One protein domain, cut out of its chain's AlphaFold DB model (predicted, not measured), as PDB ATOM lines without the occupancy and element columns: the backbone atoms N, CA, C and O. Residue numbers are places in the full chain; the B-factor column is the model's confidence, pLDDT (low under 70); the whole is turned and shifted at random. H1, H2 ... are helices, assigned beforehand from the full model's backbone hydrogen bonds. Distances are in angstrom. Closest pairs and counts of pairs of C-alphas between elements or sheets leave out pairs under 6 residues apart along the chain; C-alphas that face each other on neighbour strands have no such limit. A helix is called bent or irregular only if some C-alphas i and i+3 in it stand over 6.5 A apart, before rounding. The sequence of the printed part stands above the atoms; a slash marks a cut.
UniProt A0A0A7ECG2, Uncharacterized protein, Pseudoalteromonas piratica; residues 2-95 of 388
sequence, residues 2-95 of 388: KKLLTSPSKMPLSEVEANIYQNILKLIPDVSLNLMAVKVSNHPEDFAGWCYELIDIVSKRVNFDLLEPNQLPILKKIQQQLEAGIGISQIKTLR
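This is residues 2 to 95 of the 388 residues of an uncharacterized protein of Pseudoalteromonas piratica (UniProt A0A0A7ECG2). What is the main picture? Three helices, H2, H3 and H4, lie side by side as a small bundle, with H4 along its length, and the short H1 covers the groove between H2 and H3 on the side away from H4. Near residue 30, H2 kinks by 87 degrees and turns its end toward H3. What is it made of? The printed part has 94 residues with four named helices, H1 to H4 in chain order, and no named strand; it is all helix. It is compact, with a radius of gyration of the C-alphas of 12.9 A, and elongated, spanning 43 by 25 by 20 A.

What does H1, residues 2 to 10, touch? It only just touches H2, residues 15 to 36, with 3 pairs of C-alphas within 8 A, the closest Lys 2 and Met 36 at 7.3 A, in a helical hairpin at a shallow tilt of 11 degrees. It touches residues 47 to 50 of H3, residues 47 to 61; the closest C-alphas, of Pro 8 and Phe 47, are 6.4 A apart. How do the bundle's helices meet? H3 and H4, residues 72 to 93, touch in a helical hairpin at a shallow tilt of 29 degrees, closest at C-alphas 48 and 86, 5.0 A. H2 touches H4, closest at C-alphas 24 and 78, 5.8 A, and only just touches H3, with 3 pairs within 8 A, closest at C-alphas 35 and 58, 7.6 A. H1 and H4 are apart. What do the backbones show? Every O i to N i+4 pair is within hydrogen-bond range in H3 and H4, but 12 of 18 in H2 and 2 of 5 in H1, where 5 of 6 O i to N i+3 pairs are.

Where do the helices begin and end? H1 begins at C-alpha 2, (53.127, -26.538, 8.732), and H4 ends at C-alpha 93, (24.817, -26.021, 8.564). How long are they? H1 measures 13.7 A, H2 27.5 A, H3 19.8 A and H4 32.2 A, first to last C-alpha. Which are irregular? H1 is, with C-alphas 5 and 8 at 7.4 A, and H2 is, with C-alphas 30 and 33 at 8.1 A.

How far does it reach? The two C-alphas farthest apart, of Asp 65 and Arg 95, are 42.8 A apart. Are there cuts, long links or weak places? The printed part has no cut; the link from H1 to H2 is tight and the other two are short. The mean pLDDT of the printed part is 95.8, and no printed residue is under 70.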
ATOM      1  N   LYS A   2      53.236 -27.791   7.936       94.12
ATOM      2  CA  LYS A   2      53.127 -26.538   8.732       94.12
ATOM      3  C   LYS A   2      52.010 -25.575   8.291       94.12
ATOM      4  O   LYS A   2      51.224 -25.150   9.124       94.12
ATOM      5  N   LYS A   3      51.903 -25.290   6.984       95.25
ATOM      6  CA  LYS A   3      50.837 -24.440   6.417       95.25
ATOM      7  C   LYS A   3      49.430 -24.946   6.767       95.25
ATOM      8  O   LYS A   3      48.598 -24.135   7.151       95.25
ATOM      9  N   LEU A   4      49.199 -26.259   6.664       96.56
ATOM     10  CA  LEU A   4      47.926 -26.903   7.004       96.56
ATOM     11  C   LEU A   4      47.630 -26.779   8.501       96.56
ATOM     12  O   LEU A   4      46.549 -26.358   8.873       96.56
ATOM     13  N   LEU A   5      48.596 -27.080   9.372       96.56
ATOM     14  CA  LEU A   5      48.380 -26.996  10.823       96.56
ATOM     15  C   LEU A   5      48.051 -25.577  11.294       96.56
ATOM     16  O   LEU A   5      47.355 -25.416  12.282       96.56
ATOM     17  N   THR A   6      48.541 -24.555  10.590       95.69
ATOM     18  CA  THR A   6      48.284 -23.151  10.932       95.69
ATOM     19  C   THR A   6      47.091 -22.532  10.208       95.69
ATOM     20  O   THR A   6      46.753 -21.395  10.516       95.69
ATOM     21  N   SER A   7      46.484 -23.191   9.214       95.69
ATOM     22  CA  SER A   7      45.440 -22.551   8.399       95.69
ATOM     23  C   SER A   7      44.162 -22.195   9.172       95.69
ATOM     24  O   SER A   7      43.639 -21.112   8.898       95.69
ATOM     25  N   PRO A   8      43.691 -22.976  10.171       96.88
ATOM     26  CA  PRO A   8      42.464 -22.632  10.889       96.88
ATOM     27  C   PRO A   8      42.522 -21.306  11.648       96.88
ATOM     28  O   PRO A   8      41.488 -20.681  11.842       96.88
ATOM     29  N   SER A   9      43.708 -20.806  12.021       94.19
ATOM     30  CA  SER A   9      43.819 -19.505  12.705       94.19
ATOM     31  C   SER A   9      43.415 -18.307  11.839       94.19
ATOM     32  O   SER A   9      43.258 -17.206  12.362       94.19
ATOM     33  N   LYS A  10      43.270 -18.507  10.525       93.56
ATOM     34  CA  LYS A  10      42.817 -17.493   9.565       93.56
ATOM     35  C   LYS A  10      41.368 -17.704   9.115       93.56
ATOM     36  O   LYS A  10      40.867 -16.900   8.336       93.56
ATOM     37  N   MET A  11      40.727 -18.783   9.559       95.56
ATOM     38  CA  MET A  11      39.352 -19.127   9.203       95.56
ATOM     39  C   MET A  11      38.365 -18.473  10.184       95.56
ATOM     40  O   MET A  11      38.719 -18.233  11.341       95.56
ATOM     41  N   PRO A  12      37.113 -18.216   9.767       93.25
ATOM     42  CA  PRO A  12      36.062 -17.740  10.661       93.25
ATOM     43  C   PRO A  12      35.532 -18.889  11.540       93.25
ATOM     44  O   PRO A  12      34.458 -19.432  11.297       93.25
ATOM     45  N   LEU A  13      36.306 -19.283  12.556       94.88
ATOM     46  CA  LEU A  13      35.933 -20.355  13.482       94.88
ATOM     47  C   LEU A  13      34.900 -19.873  14.508       94.88
ATOM     48  O   LEU A  13      35.037 -18.796  15.087       94.88
ATOM     49  N   SER A  14      33.899 -20.703  14.800       93.31
ATOM     50  CA  SER A  14      33.109 -20.542  16.027       93.31
ATOM     51  C   SER A  14      33.907 -20.922  17.272       93.31
ATOM     52  O   SER A  14      34.953 -21.559  17.181       93.31
ATOM     53  N   GLU A  15      33.397 -20.564  18.451       94.19
ATOM     54  CA  GLU A  15      34.047 -20.876  19.731       94.19
ATOM     55  C   GLU A  15      34.327 -22.379  19.896       94.19
ATOM     56  O   GLU A  15      35.420 -22.775  20.299       94.19
ATOM     57  N   VAL A  16      33.373 -23.227  19.505       94.25
ATOM     58  CA  VAL A  16      33.526 -24.686  19.537       94.25
ATOM     59  C   VAL A  16      34.634 -25.159  18.588       94.25
ATOM     60  O   VAL A  16      35.518 -25.908  18.999       94.25
ATOM     61  N   GLU A  17      34.634 -24.691  17.338       96.38
ATOM     62  CA  GLU A  17      35.649 -25.057  16.336       96.38
ATOM     63  C   GLU A  17      37.045 -24.570  16.756       96.38
ATOM     64  O   GLU A  17      38.027 -25.305  16.641       96.38
ATOM     65  N   ALA A  18      37.135 -23.368  17.333       96.94
ATOM     66  CA  ALA A  18      38.366 -22.832  17.897       96.94
ATOM     67  C   ALA A  18      38.876 -23.698  19.059       96.94
ATOM     68  O   ALA A  18      40.066 -24.013  19.108       96.94
ATOM     69  N   ASN A  19      37.996 -24.144  19.960       96.69
ATOM     70  CA  ASN A  19      38.360 -25.032  21.063       96.69
ATOM     71  C   ASN A  19      38.881 -26.390  20.565       96.69
ATOM     72  O   ASN A  19      39.915 -26.859  21.046       96.69
ATOM     73  N   ILE A  20      38.220 -26.995  19.573       97.25
ATOM     74  CA  ILE A  20      38.667 -28.247  18.940       97.25
ATOM     75  C   ILE A  20      40.046 -28.056  18.302       97.25
ATOM     76  O   ILE A  20      40.967 -28.827  18.576       97.25
ATOM     77  N   TYR A  21      40.223 -26.988  17.522       98.31
ATOM     78  CA  TYR A  21      41.503 -26.649  16.906       98.31
ATOM     79  C   TYR A  21      42.625 -26.509  17.944       98.31
ATOM     80  O   TYR A  21      43.680 -27.131  17.803       98.31
ATOM     81  N   GLN A  22      42.398 -25.761  19.029       97.81
ATOM     82  CA  GLN A  22      43.387 -25.604  20.101       97.81
ATOM     83  C   GLN A  22      43.696 -26.928  20.809       97.81
ATOM     84  O   GLN A  22      44.848 -27.189  21.157       97.81
ATOM     85  N   ASN A  23      42.696 -27.785  21.018       97.81
ATOM     86  CA  ASN A  23      42.905 -29.100  21.619       97.81
ATOM     87  C   ASN A  23      43.736 -30.018  20.722       97.81
ATOM     88  O   ASN A  23      44.602 -30.724  21.233       97.81
ATOM     89  N   ILE A  24      43.535 -29.966  19.404       98.00
ATOM     90  CA  ILE A  24      44.366 -30.693  18.439       98.00
ATOM     91  C   ILE A  24      45.799 -30.159  18.469       98.00
ATOM     92  O   ILE A  24      46.732 -30.948  18.602       98.00
ATOM     93  N   LEU A  25      45.995 -28.835  18.433       97.31
ATOM     94  CA  LEU A  25      47.329 -28.222  18.468       97.31
ATOM     95  C   LEU A  25      48.150 -28.606  19.703       97.31
ATOM     96  O   LEU A  25      49.364 -28.740  19.590       97.31
ATOM     97  N   LYS A  26      47.511 -28.823  20.858       97.75
ATOM     98  CA  LYS A  26      48.190 -29.305  22.074       97.75
ATOM     99  C   LYS A  26      48.751 -30.723  21.930       97.75
ATOM    100  O   LYS A  26      49.694 -31.053  22.633       97.75
ATOM    101  N   LEU A  27      48.176 -31.545  21.048       97.56
ATOM    102  CA  LEU A  27      48.590 -32.932  20.798       97.56
ATOM    103  C   LEU A  27      49.632 -33.045  19.675       97.56
ATOM    104  O   LEU A  27      50.369 -34.023  19.612       97.56
ATOM    105  N   ILE A  28      49.703 -32.052  18.782       96.75
ATOM    106  CA  ILE A  28      50.630 -32.050  17.642       96.75
ATOM    107  C   ILE A  28      52.106 -32.227  18.035       96.75
ATOM    108  O   ILE A  28      52.781 -32.962  17.312       96.75
ATOM    109  N   PRO A  29      52.654 -31.593  19.096       96.94
ATOM    110  CA  PRO A  29      54.078 -31.694  19.417       96.94
ATOM    111  C   PRO A  29      54.573 -33.139  19.523       96.94
ATOM    112  O   PRO A  29      55.611 -33.459  18.941       96.94
ATOM    113  N   ASP A  30      53.776 -34.008  20.146       95.81
ATOM    114  CA  ASP A  30      54.110 -35.411  20.417       95.81
ATOM    115  C   ASP A  30      54.181 -36.282  19.151       95.81
ATOM    116  O   ASP A  30      54.773 -37.358  19.160       95.81
ATOM    117  N   VAL A  31      53.597 -35.818  18.042       95.81
ATOM    118  CA  VAL A  31      53.570 -36.516  16.740       95.81
ATOM    119  C   VAL A  31      54.129 -35.656  15.601       95.81
ATOM    120  O   VAL A  31      53.993 -35.977  14.418       95.81
ATOM    121  N   SER A  32      54.760 -34.530  15.938       93.75
ATOM    122  CA  SER A  32      55.102 -33.475  14.982       93.75
ATOM    123  C   SER A  32      56.082 -33.939  13.904       93.75
ATOM    124  O   SER A  32      55.877 -33.626  12.733       93.75
ATOM    125  N   LEU A  33      57.106 -34.719  14.260       93.00
ATOM    126  CA  LEU A  33      58.082 -35.252  13.304       93.00
ATOM    127  C   LEU A  33      57.414 -36.159  12.262       93.00
ATOM    128  O   LEU A  33      57.621 -35.970  11.062       93.00
ATOM    129  N   ASN A  34      56.552 -37.075  12.711       95.06
ATOM    130  CA  ASN A  34      55.815 -37.996  11.846       95.06
ATOM    131  C   ASN A  34      54.893 -37.234  10.884       95.06
ATOM    132  O   ASN A  34      54.851 -37.532   9.692       95.06
ATOM    133  N   LEU A  35      54.211 -36.194  11.373       95.25
ATOM    134  CA  LEU A  35      53.371 -35.330  10.543       95.25
ATOM    135  C   LEU A  35      54.184 -34.504   9.540       95.25
ATOM    136  O   LEU A  35      53.769 -34.323   8.394       95.25
ATOM    137  N   MET A  36      55.342 -33.981   9.943       94.00
ATOM    138  CA  MET A  36      56.186 -33.149   9.083       94.00
ATOM    139  C   MET A  36      56.814 -33.933   7.926       94.00
ATOM    140  O   MET A  36      57.084 -33.334   6.884       94.00
ATOM    141  N   ALA A  37      56.977 -35.252   8.072       93.25
ATOM    142  CA  ALA A  37      57.416 -36.144   7.001       93.25
ATOM    143  C   ALA A  37      56.367 -36.317   5.882       93.25
ATOM    144  O   ALA A  37      56.706 -36.725   4.771       93.25
ATOM    145  N   VAL A  38      55.098 -35.975   6.137       95.81
ATOM    146  CA  VAL A  38      54.016 -36.104   5.156       95.81
ATOM    147  C   VAL A  38      53.944 -34.868   4.256       95.81
ATOM    148  O   VAL A  38      53.744 -33.728   4.703       95.81
ATOM    149  N   LYS A  39      54.036 -35.088   2.940       94.38
ATOM    150  CA  LYS A  39      53.778 -34.048   1.934       94.38
ATOM    151  C   LYS A  39      52.287 -33.694   1.935       94.38
ATOM    152  O   LYS A  39      51.430 -34.568   1.923       94.38
ATOM    153  N   VAL A  40      51.984 -32.397   1.949       95.12
ATOM    154  CA  VAL A  40      50.608 -31.877   1.901       95.12
ATOM    155  C   VAL A  40      50.480 -31.004   0.661       95.12
ATOM    156  O   VAL A  40      51.261 -30.065   0.510       95.12
ATOM    157  N   SER A  41      49.533 -31.337  -0.211       92.94
ATOM    158  CA  SER A  41      49.210 -30.591  -1.435       92.94
ATOM    159  C   SER A  41      47.878 -29.854  -1.329       92.94
ATOM    160  O   SER A  41      47.751 -28.749  -1.847       92.94
ATOM    161  N   ASN A  42      46.905 -30.454  -0.646       95.31
ATOM    162  CA  ASN A  42      45.586 -29.885  -0.445       95.31
ATOM    163  C   ASN A  42      45.577 -28.953   0.778       95.31
ATOM    164  O   ASN A  42      46.125 -29.272   1.837       95.31
ATOM    165  N   HIS A  43      44.980 -27.775   0.621       95.06
ATOM    166  CA  HIS A  43      44.895 -26.750   1.660       95.06
ATOM    167  C   HIS A  43      43.483 -26.163   1.686       95.06
ATOM    168  O   HIS A  43      43.270 -25.109   1.089       95.06
ATOM    169  N   PRO A  44      42.540 -26.845   2.353       96.25
ATOM    170  CA  PRO A  44      41.154 -26.403   2.438       96.25
ATOM    171  C   PRO A  44      41.016 -25.014   3.070       96.25
ATOM    172  O   PRO A  44      41.809 -24.636   3.942       96.25
ATOM    173  N   GLU A  45      40.007 -24.268   2.623       94.19
ATOM    174  CA  GLU A  45      39.720 -22.901   3.082       94.19
ATOM    175  C   GLU A  45      38.688 -22.856   4.217       94.19
ATOM    176  O   GLU A  45      38.581 -21.844   4.910       94.19
ATOM    177  N   ASP A  46      37.983 -23.962   4.458       95.62
ATOM    178  CA  ASP A  46      37.020 -24.135   5.540       95.62
ATOM    179  C   ASP A  46      37.492 -25.157   6.594       95.62
ATOM    180  O   ASP A  46      38.383 -25.986   6.364       95.62
ATOM    181  N   PHE A  47      36.888 -25.089   7.783       97.38
ATOM    182  CA  PHE A  47      37.293 -25.902   8.930       97.38
ATOM    183  C   PHE A  47      36.978 -27.393   8.756       97.38
ATOM    184  O   PHE A  47      37.800 -28.231   9.126       97.38
ATOM    185  N   ALA A  48      35.834 -27.744   8.162       96.06
ATOM    186  CA  ALA A  48      35.476 -29.143   7.943       96.06
ATOM    187  C   ALA A  48      36.427 -29.789   6.928       96.06
ATOM    188  O   ALA A  48      36.952 -30.874   7.180       96.06
ATOM    189  N   GLY A  49      36.726 -29.092   5.829       96.94
ATOM    190  CA  GLY A  49      37.737 -29.491   4.859       96.94
ATOM    191  C   GLY A  49      39.108 -29.682   5.507       96.94
ATOM    192  O   GLY A  49      39.758 -30.703   5.276       96.94
ATOM    193  N   TRP A  50      39.534 -28.753   6.372       98.12
ATOM    194  CA  TRP A  50      40.777 -28.899   7.139       98.12
ATOM    195  C   TRP A  50      40.778 -30.164   8.003       98.12
ATOM    196  O   TRP A  50      41.771 -30.897   8.004       98.12
ATOM    197  N   CYS A  51      39.667 -30.450   8.689       98.06
ATOM    198  CA  CYS A  51      39.534 -31.665   9.479       98.06
ATOM    199  C   CYS A  51      39.658 -32.924   8.610       98.06
ATOM    200  O   CYS A  51      40.412 -33.825   8.971       98.06
ATOM    201  N   TYR A  52      38.985 -32.974   7.455       96.88
ATOM    202  CA  TYR A  52      39.071 -34.104   6.521       96.88
ATOM    203  C   TYR A  52      40.500 -34.346   6.021       96.88
ATOM    204  O   TYR A  52      40.978 -35.479   6.064       96.88
ATOM    205  N   GLU A  53      41.205 -33.295   5.589       97.56
ATOM    206  CA  GLU A  53      42.593 -33.413   5.122       97.56
ATOM    207  C   GLU A  53      43.518 -33.913   6.239       97.56
ATOM    208  O   GLU A  53      44.391 -34.750   5.999       97.56
ATOM    209  N   LEU A  54      43.343 -33.420   7.470       97.62
ATOM    210  CA  LEU A  54      44.178 -33.860   8.580       97.62
ATOM    211  C   LEU A  54      43.837 -35.287   9.029       97.62
ATOM    212  O   LEU A  54      44.767 -36.020   9.356       97.62
ATOM    213  N   ILE A  55      42.564 -35.707   8.983       96.75
ATOM    214  CA  ILE A  55      42.157 -37.103   9.218       96.75
ATOM    215  C   ILE A  55      42.836 -38.037   8.222       96.75
ATOM    216  O   ILE A  55      43.445 -39.019   8.639       96.75
ATOM    217  N   ASP A  56      42.777 -37.729   6.923       96.00
ATOM    218  CA  ASP A  56      43.431 -38.543   5.891       96.00
ATOM    219  C   ASP A  56      44.926 -38.728   6.200       96.00
ATOM    220  O   ASP A  56      45.463 -39.840   6.150       96.00
ATOM    221  N   ILE A  57      45.590 -37.655   6.641       96.12
ATOM    222  CA  ILE A  57      46.994 -37.715   7.046       96.12
ATOM    223  C   ILE A  57      47.207 -38.666   8.218       96.12
ATOM    224  O   ILE A  57      48.018 -39.587   8.103       96.12
ATOM    225  N   VAL A  58      46.525 -38.433   9.342       95.62
ATOM    226  CA  VAL A  58      46.780 -39.174  10.588       95.62
ATOM    227  C   VAL A  58      46.312 -40.623  10.520       95.62
ATOM    228  O   VAL A  58      46.794 -41.445  11.292       95.62
ATOM    229  N   SER A  59      45.387 -40.940   9.615       92.56
ATOM    230  CA  SER A  59      44.826 -42.282   9.463       92.56
ATOM    231  C   SER A  59      45.508 -43.105   8.375       92.56
ATOM    232  O   SER A  59      45.503 -44.328   8.477       92.56
ATOM    233  N   LYS A  60      46.080 -42.476   7.338       92.50
ATOM    234  CA  LYS A  60      46.567 -43.207   6.153       92.50
ATOM    235  C   LYS A  60      47.960 -42.817   5.683       92.50
ATOM    236  O   LYS A  60      48.702 -43.680   5.226       92.50
ATOM    237  N   ARG A  61      48.312 -41.526   5.723       94.88
ATOM    238  CA  ARG A  61      49.545 -41.034   5.070       94.88
ATOM    239  C   ARG A  61      50.764 -40.981   5.981       94.88
ATOM    240  O   ARG A  61      51.884 -40.888   5.482       94.88
ATOM    241  N   VAL A  62      50.566 -40.988   7.297       95.00
ATOM    242  CA  VAL A  62      51.671 -41.150   8.248       95.00
ATOM    243  C   VAL A  62      52.261 -42.550   8.095       95.00
ATOM    244  O   VAL A  62      51.538 -43.528   7.934       95.00
ATOM    245  N   ASN A  63      53.588 -42.650   8.159       94.44
ATOM    246  CA  ASN A  63      54.251 -43.945   8.188       94.44
ATOM    247  C   ASN A  63      54.108 -44.565   9.587       94.44
ATOM    248  O   ASN A  63      54.798 -44.152  10.522       94.44
ATOM    249  N   PHE A  64      53.210 -45.545   9.710       93.12
ATOM    250  CA  PHE A  64      52.929 -46.231  10.969       93.12
ATOM    251  C   PHE A  64      54.104 -47.074  11.483       93.12
ATOM    252  O   PHE A  64      54.219 -47.243  12.693       93.12
ATOM    253  N   ASP A  65      55.017 -47.516  10.613       93.38
ATOM    254  CA  ASP A  65      56.213 -48.276  11.012       93.38
ATOM    255  C   ASP A  65      57.238 -47.408  11.758       93.38
ATOM    256  O   ASP A  65      58.120 -47.916  12.447       93.38
ATOM    257  N   LEU A  66      57.127 -46.084  11.615       92.31
ATOM    258  CA  LEU A  66      57.992 -45.099  12.264       92.31
ATOM    259  C   LEU A  66      57.337 -44.461  13.498       92.31
ATOM    260  O   LEU A  66      57.855 -43.468  14.013       92.31
ATOM    261  N   LEU A  67      56.183 -44.971  13.937       93.88
ATOM    262  CA  LEU A  67      55.511 -44.492  15.141       93.88
ATOM    263  C   LEU A  67      55.980 -45.259  16.371       93.88
ATOM    264  O   LEU A  67      56.030 -46.489  16.393       93.88
ATOM    265  N   GLU A  68      56.242 -44.517  17.437       94.56
ATOM    266  CA  GLU A  68      56.440 -45.097  18.755       94.56
ATOM    267  C   GLU A  68      55.084 -45.539  19.355       94.56
ATOM    268  O   GLU A  68      54.055 -44.891  19.132       94.56
ATOM    269  N   PRO A  69      55.032 -46.619  20.161       95.38
ATOM    270  CA  PRO A  69      53.770 -47.130  20.710       95.38
ATOM    271  C   PRO A  69      52.955 -46.111  21.529       95.38
ATOM    272  O   PRO A  69      51.726 -46.158  21.536       95.38
ATOM    273  N   ASN A  70      53.623 -45.176  22.206       95.69
ATOM    274  CA  ASN A  70      53.013 -44.072  22.961       95.69
ATOM    275  C   ASN A  70      52.341 -43.009  22.066       95.69
ATOM    276  O   ASN A  70      51.479 -42.280  22.553       95.69
ATOM    277  N   GLN A  71      52.687 -42.927  20.777       95.62
ATOM    278  CA  GLN A  71      52.114 -41.970  19.824       95.62
ATOM    279  C   GLN A  71      50.777 -42.447  19.240       95.62
ATOM    280  O   GLN A  71      49.935 -41.626  18.873       95.62
ATOM    281  N   LEU A  72      50.530 -43.762  19.191       95.25
ATOM    282  CA  LEU A  72      49.292 -44.325  18.632       95.25
ATOM    283  C   LEU A  72      48.024 -43.827  19.359       95.25
ATOM    284  O   LEU A  72      47.086 -43.391  18.685       95.25
ATOM    285  N   PRO A  73      47.963 -43.797  20.709       96.88
ATOM    286  CA  PRO A  73      46.829 -43.203  21.419       96.88
ATOM    287  C   PRO A  73      46.653 -41.704  21.140       96.88
ATOM    288  O   PRO A  73      45.527 -41.208  21.168       96.88
ATOM    289  N   ILE A  74      47.744 -40.982  20.860       97.00
ATOM    290  CA  ILE A  74      47.716 -39.546  20.562       97.00
ATOM    291  C   ILE A  74      47.094 -39.311  19.187       97.00
ATOM    292  O   ILE A  74      46.168 -38.508  19.079       97.00
ATOM    293  N   LEU A  75      47.517 -40.061  18.162       96.31
ATOM    294  CA  LEU A  75      46.892 -40.011  16.836       96.31
ATOM    295  C   LEU A  75      45.404 -40.347  16.906       96.31
ATOM    296  O   LEU A  75      44.590 -39.615  16.349       96.31
ATOM    297  N   LYS A  76      45.031 -41.383  17.667       96.00
ATOM    298  CA  LYS A  76      43.623 -41.730  17.885       96.00
ATOM    299  C   LYS A  76      42.837 -40.590  18.539       96.00
ATOM    300  O   LYS A  76      41.701 -40.323  18.163       96.00
ATOM    301  N   LYS A  77      43.431 -39.890  19.507       97.44
ATOM    302  CA  LYS A  77      42.797 -38.729  20.147       97.44
ATOM    303  C   LYS A  77      42.662 -37.546  19.183       97.44
ATOM    304  O   LYS A  77      41.644 -36.862  19.219       97.44
ATOM    305  N   ILE A  78      43.656 -37.317  18.322       98.06
ATOM    306  CA  ILE A  78      43.587 -36.309  17.253       98.06
ATOM    307  C   ILE A  78      42.447 -36.650  16.285       98.06
ATOM    308  O   ILE A  78      41.613 -35.786  16.030       98.06
ATOM    309  N   GLN A  79      42.361 -37.902  15.820       96.81
ATOM    310  CA  GLN A  79      41.269 -38.388  14.965       96.81
ATOM    311  C   GLN A  79      39.906 -38.093  15.594       96.81
ATOM    312  O   GLN A  79      39.114 -37.375  15.001       96.81
ATOM    313  N   GLN A  80      39.676 -38.506  16.843       96.56
ATOM    314  CA  GLN A  80      38.402 -38.271  17.538       96.56
ATOM    315  C   GLN A  80      38.005 -36.786  17.617       96.56
ATOM    316  O   GLN A  80      36.828 -36.452  17.500       96.56
ATOM    317  N   GLN A  81      38.968 -35.880  17.825       97.56
ATOM    318  CA  GLN A  81      38.698 -34.435  17.827       97.56
ATOM    319  C   GLN A  81      38.325 -33.924  16.430       97.56
ATOM    320  O   GLN A  81      37.429 -33.093  16.304       97.56
ATOM    321  N   LEU A  82      38.993 -34.421  15.388       98.12
ATOM    322  CA  LEU A  82      38.712 -34.047  14.003       98.12
ATOM    323  C   LEU A  82      37.349 -34.573  13.538       98.12
ATOM    324  O   LEU A  82      36.595 -33.827  12.922       98.12
ATOM    325  N   GLU A  83      37.010 -35.820  13.875       97.19
ATOM    326  CA  GLU A  83      35.711 -36.440  13.577       97.19
ATOM    327  C   GLU A  83      34.566 -35.645  14.217       97.19
ATOM    328  O   GLU A  83      33.583 -35.311  13.552       97.19
ATOM    329  N   ALA A  84      34.725 -35.269  15.492       96.94
ATOM    330  CA  ALA A  84      33.783 -34.393  16.179       96.94
ATOM    331  C   ALA A  84      33.697 -33.016  15.505       96.94
ATOM    332  O   ALA A  84      32.597 -32.509  15.301       96.94
ATOM    333  N   GLY A  85      34.836 -32.432  15.112       97.69
ATOM    334  CA  GLY A  85      34.887 -31.165  14.383       97.69
ATOM    335  C   GLY A  85      34.089 -31.202  13.081       97.69
ATOM    336  O   GLY A  85      33.292 -30.303  12.834       97.69
ATOM    337  N   ILE A  86      34.232 -32.271  12.292       97.38
ATOM    338  CA  ILE A  86      33.462 -32.477  11.057       97.38
ATOM    339  C   ILE A  86      31.971 -32.560  11.363       97.38
ATOM    340  O   ILE A  86      31.198 -31.796  10.788       97.38
ATOM    341  N   GLY A  87      31.568 -33.448  12.280       97.06
ATOM    342  CA  GLY A  87      30.155 -33.636  12.616       97.06
ATOM    343  C   GLY A  87      29.504 -32.351  13.134       97.06
ATOM    344  O   GLY A  87      28.406 -31.999  12.716       97.06
ATOM    345  N   ILE A  88      30.203 -31.598  13.991       97.38
ATOM    346  CA  ILE A  88      29.712 -30.319  14.518       97.38
ATOM    347  C   ILE A  88      29.553 -29.293  13.395       97.38
ATOM    348  O   ILE A  88      28.489 -28.682  13.285       97.38
ATOM    349  N   SER A  89      30.574 -29.098  12.555       96.50
ATOM    350  CA  SER A  89      30.511 -28.120  11.463       96.50
ATOM    351  C   SER A  89      29.420 -28.470  10.455       96.50
ATOM    352  O   SER A  89      28.669 -27.584  10.052       96.50
ATOM    353  N   GLN A  90      29.275 -29.750  10.101       96.06
ATOM    354  CA  GLN A  90      28.242 -30.221   9.181       96.06
ATOM    355  C   GLN A  90      26.836 -30.061   9.770       96.06
ATOM    356  O   GLN A  90      25.994 -29.414   9.149       96.06
ATOM    357  N   ILE A  91      26.575 -30.541  10.989       96.94
ATOM    358  CA  ILE A  91      25.253 -30.417  11.629       96.94
ATOM    359  C   ILE A  91      24.890 -28.950  11.884       96.94
ATOM    360  O   ILE A  91      23.729 -28.566  11.778       96.94
ATOM    361  N   LYS A  92      25.865 -28.079  12.151       95.50
ATOM    362  CA  LYS A  92      25.611 -26.640  12.301       95.50
ATOM    363  C   LYS A  92      25.042 -26.012  11.023       95.50
ATOM    364  O   LYS A  92      24.222 -25.101  11.135       95.50
ATOM    365  N   THR A  93      25.407 -26.502   9.832       95.12
ATOM    366  CA  THR A  93      24.817 -26.021   8.564       95.12
ATOM    367  C   THR A  93      23.318 -26.315   8.468       95.12
ATOM    368  O   THR A  93      22.564 -25.494   7.942       95.12
ATOM    369  N   LEU A  94      22.855 -27.411   9.084       96.56
ATOM    370  CA  LEU A  94      21.441 -27.797   9.116       96.56
ATOM    371  C   LEU A  94      20.549 -26.760   9.803       96.56
ATOM    372  O   LEU A  94      19.342 -26.758   9.584       96.56
ATOM    373  N   ARG A  95      21.123 -25.864  10.615       95.56
ATOM    374  CA  ARG A  95      20.364 -24.855  11.366       95.56
ATOM    375  C   ARG A  95      19.626 -23.846  10.494       95.56
ATOM    376  O   ARG A  95      18.694 -23.195  10.954       95.56
TER     377      ARG A  95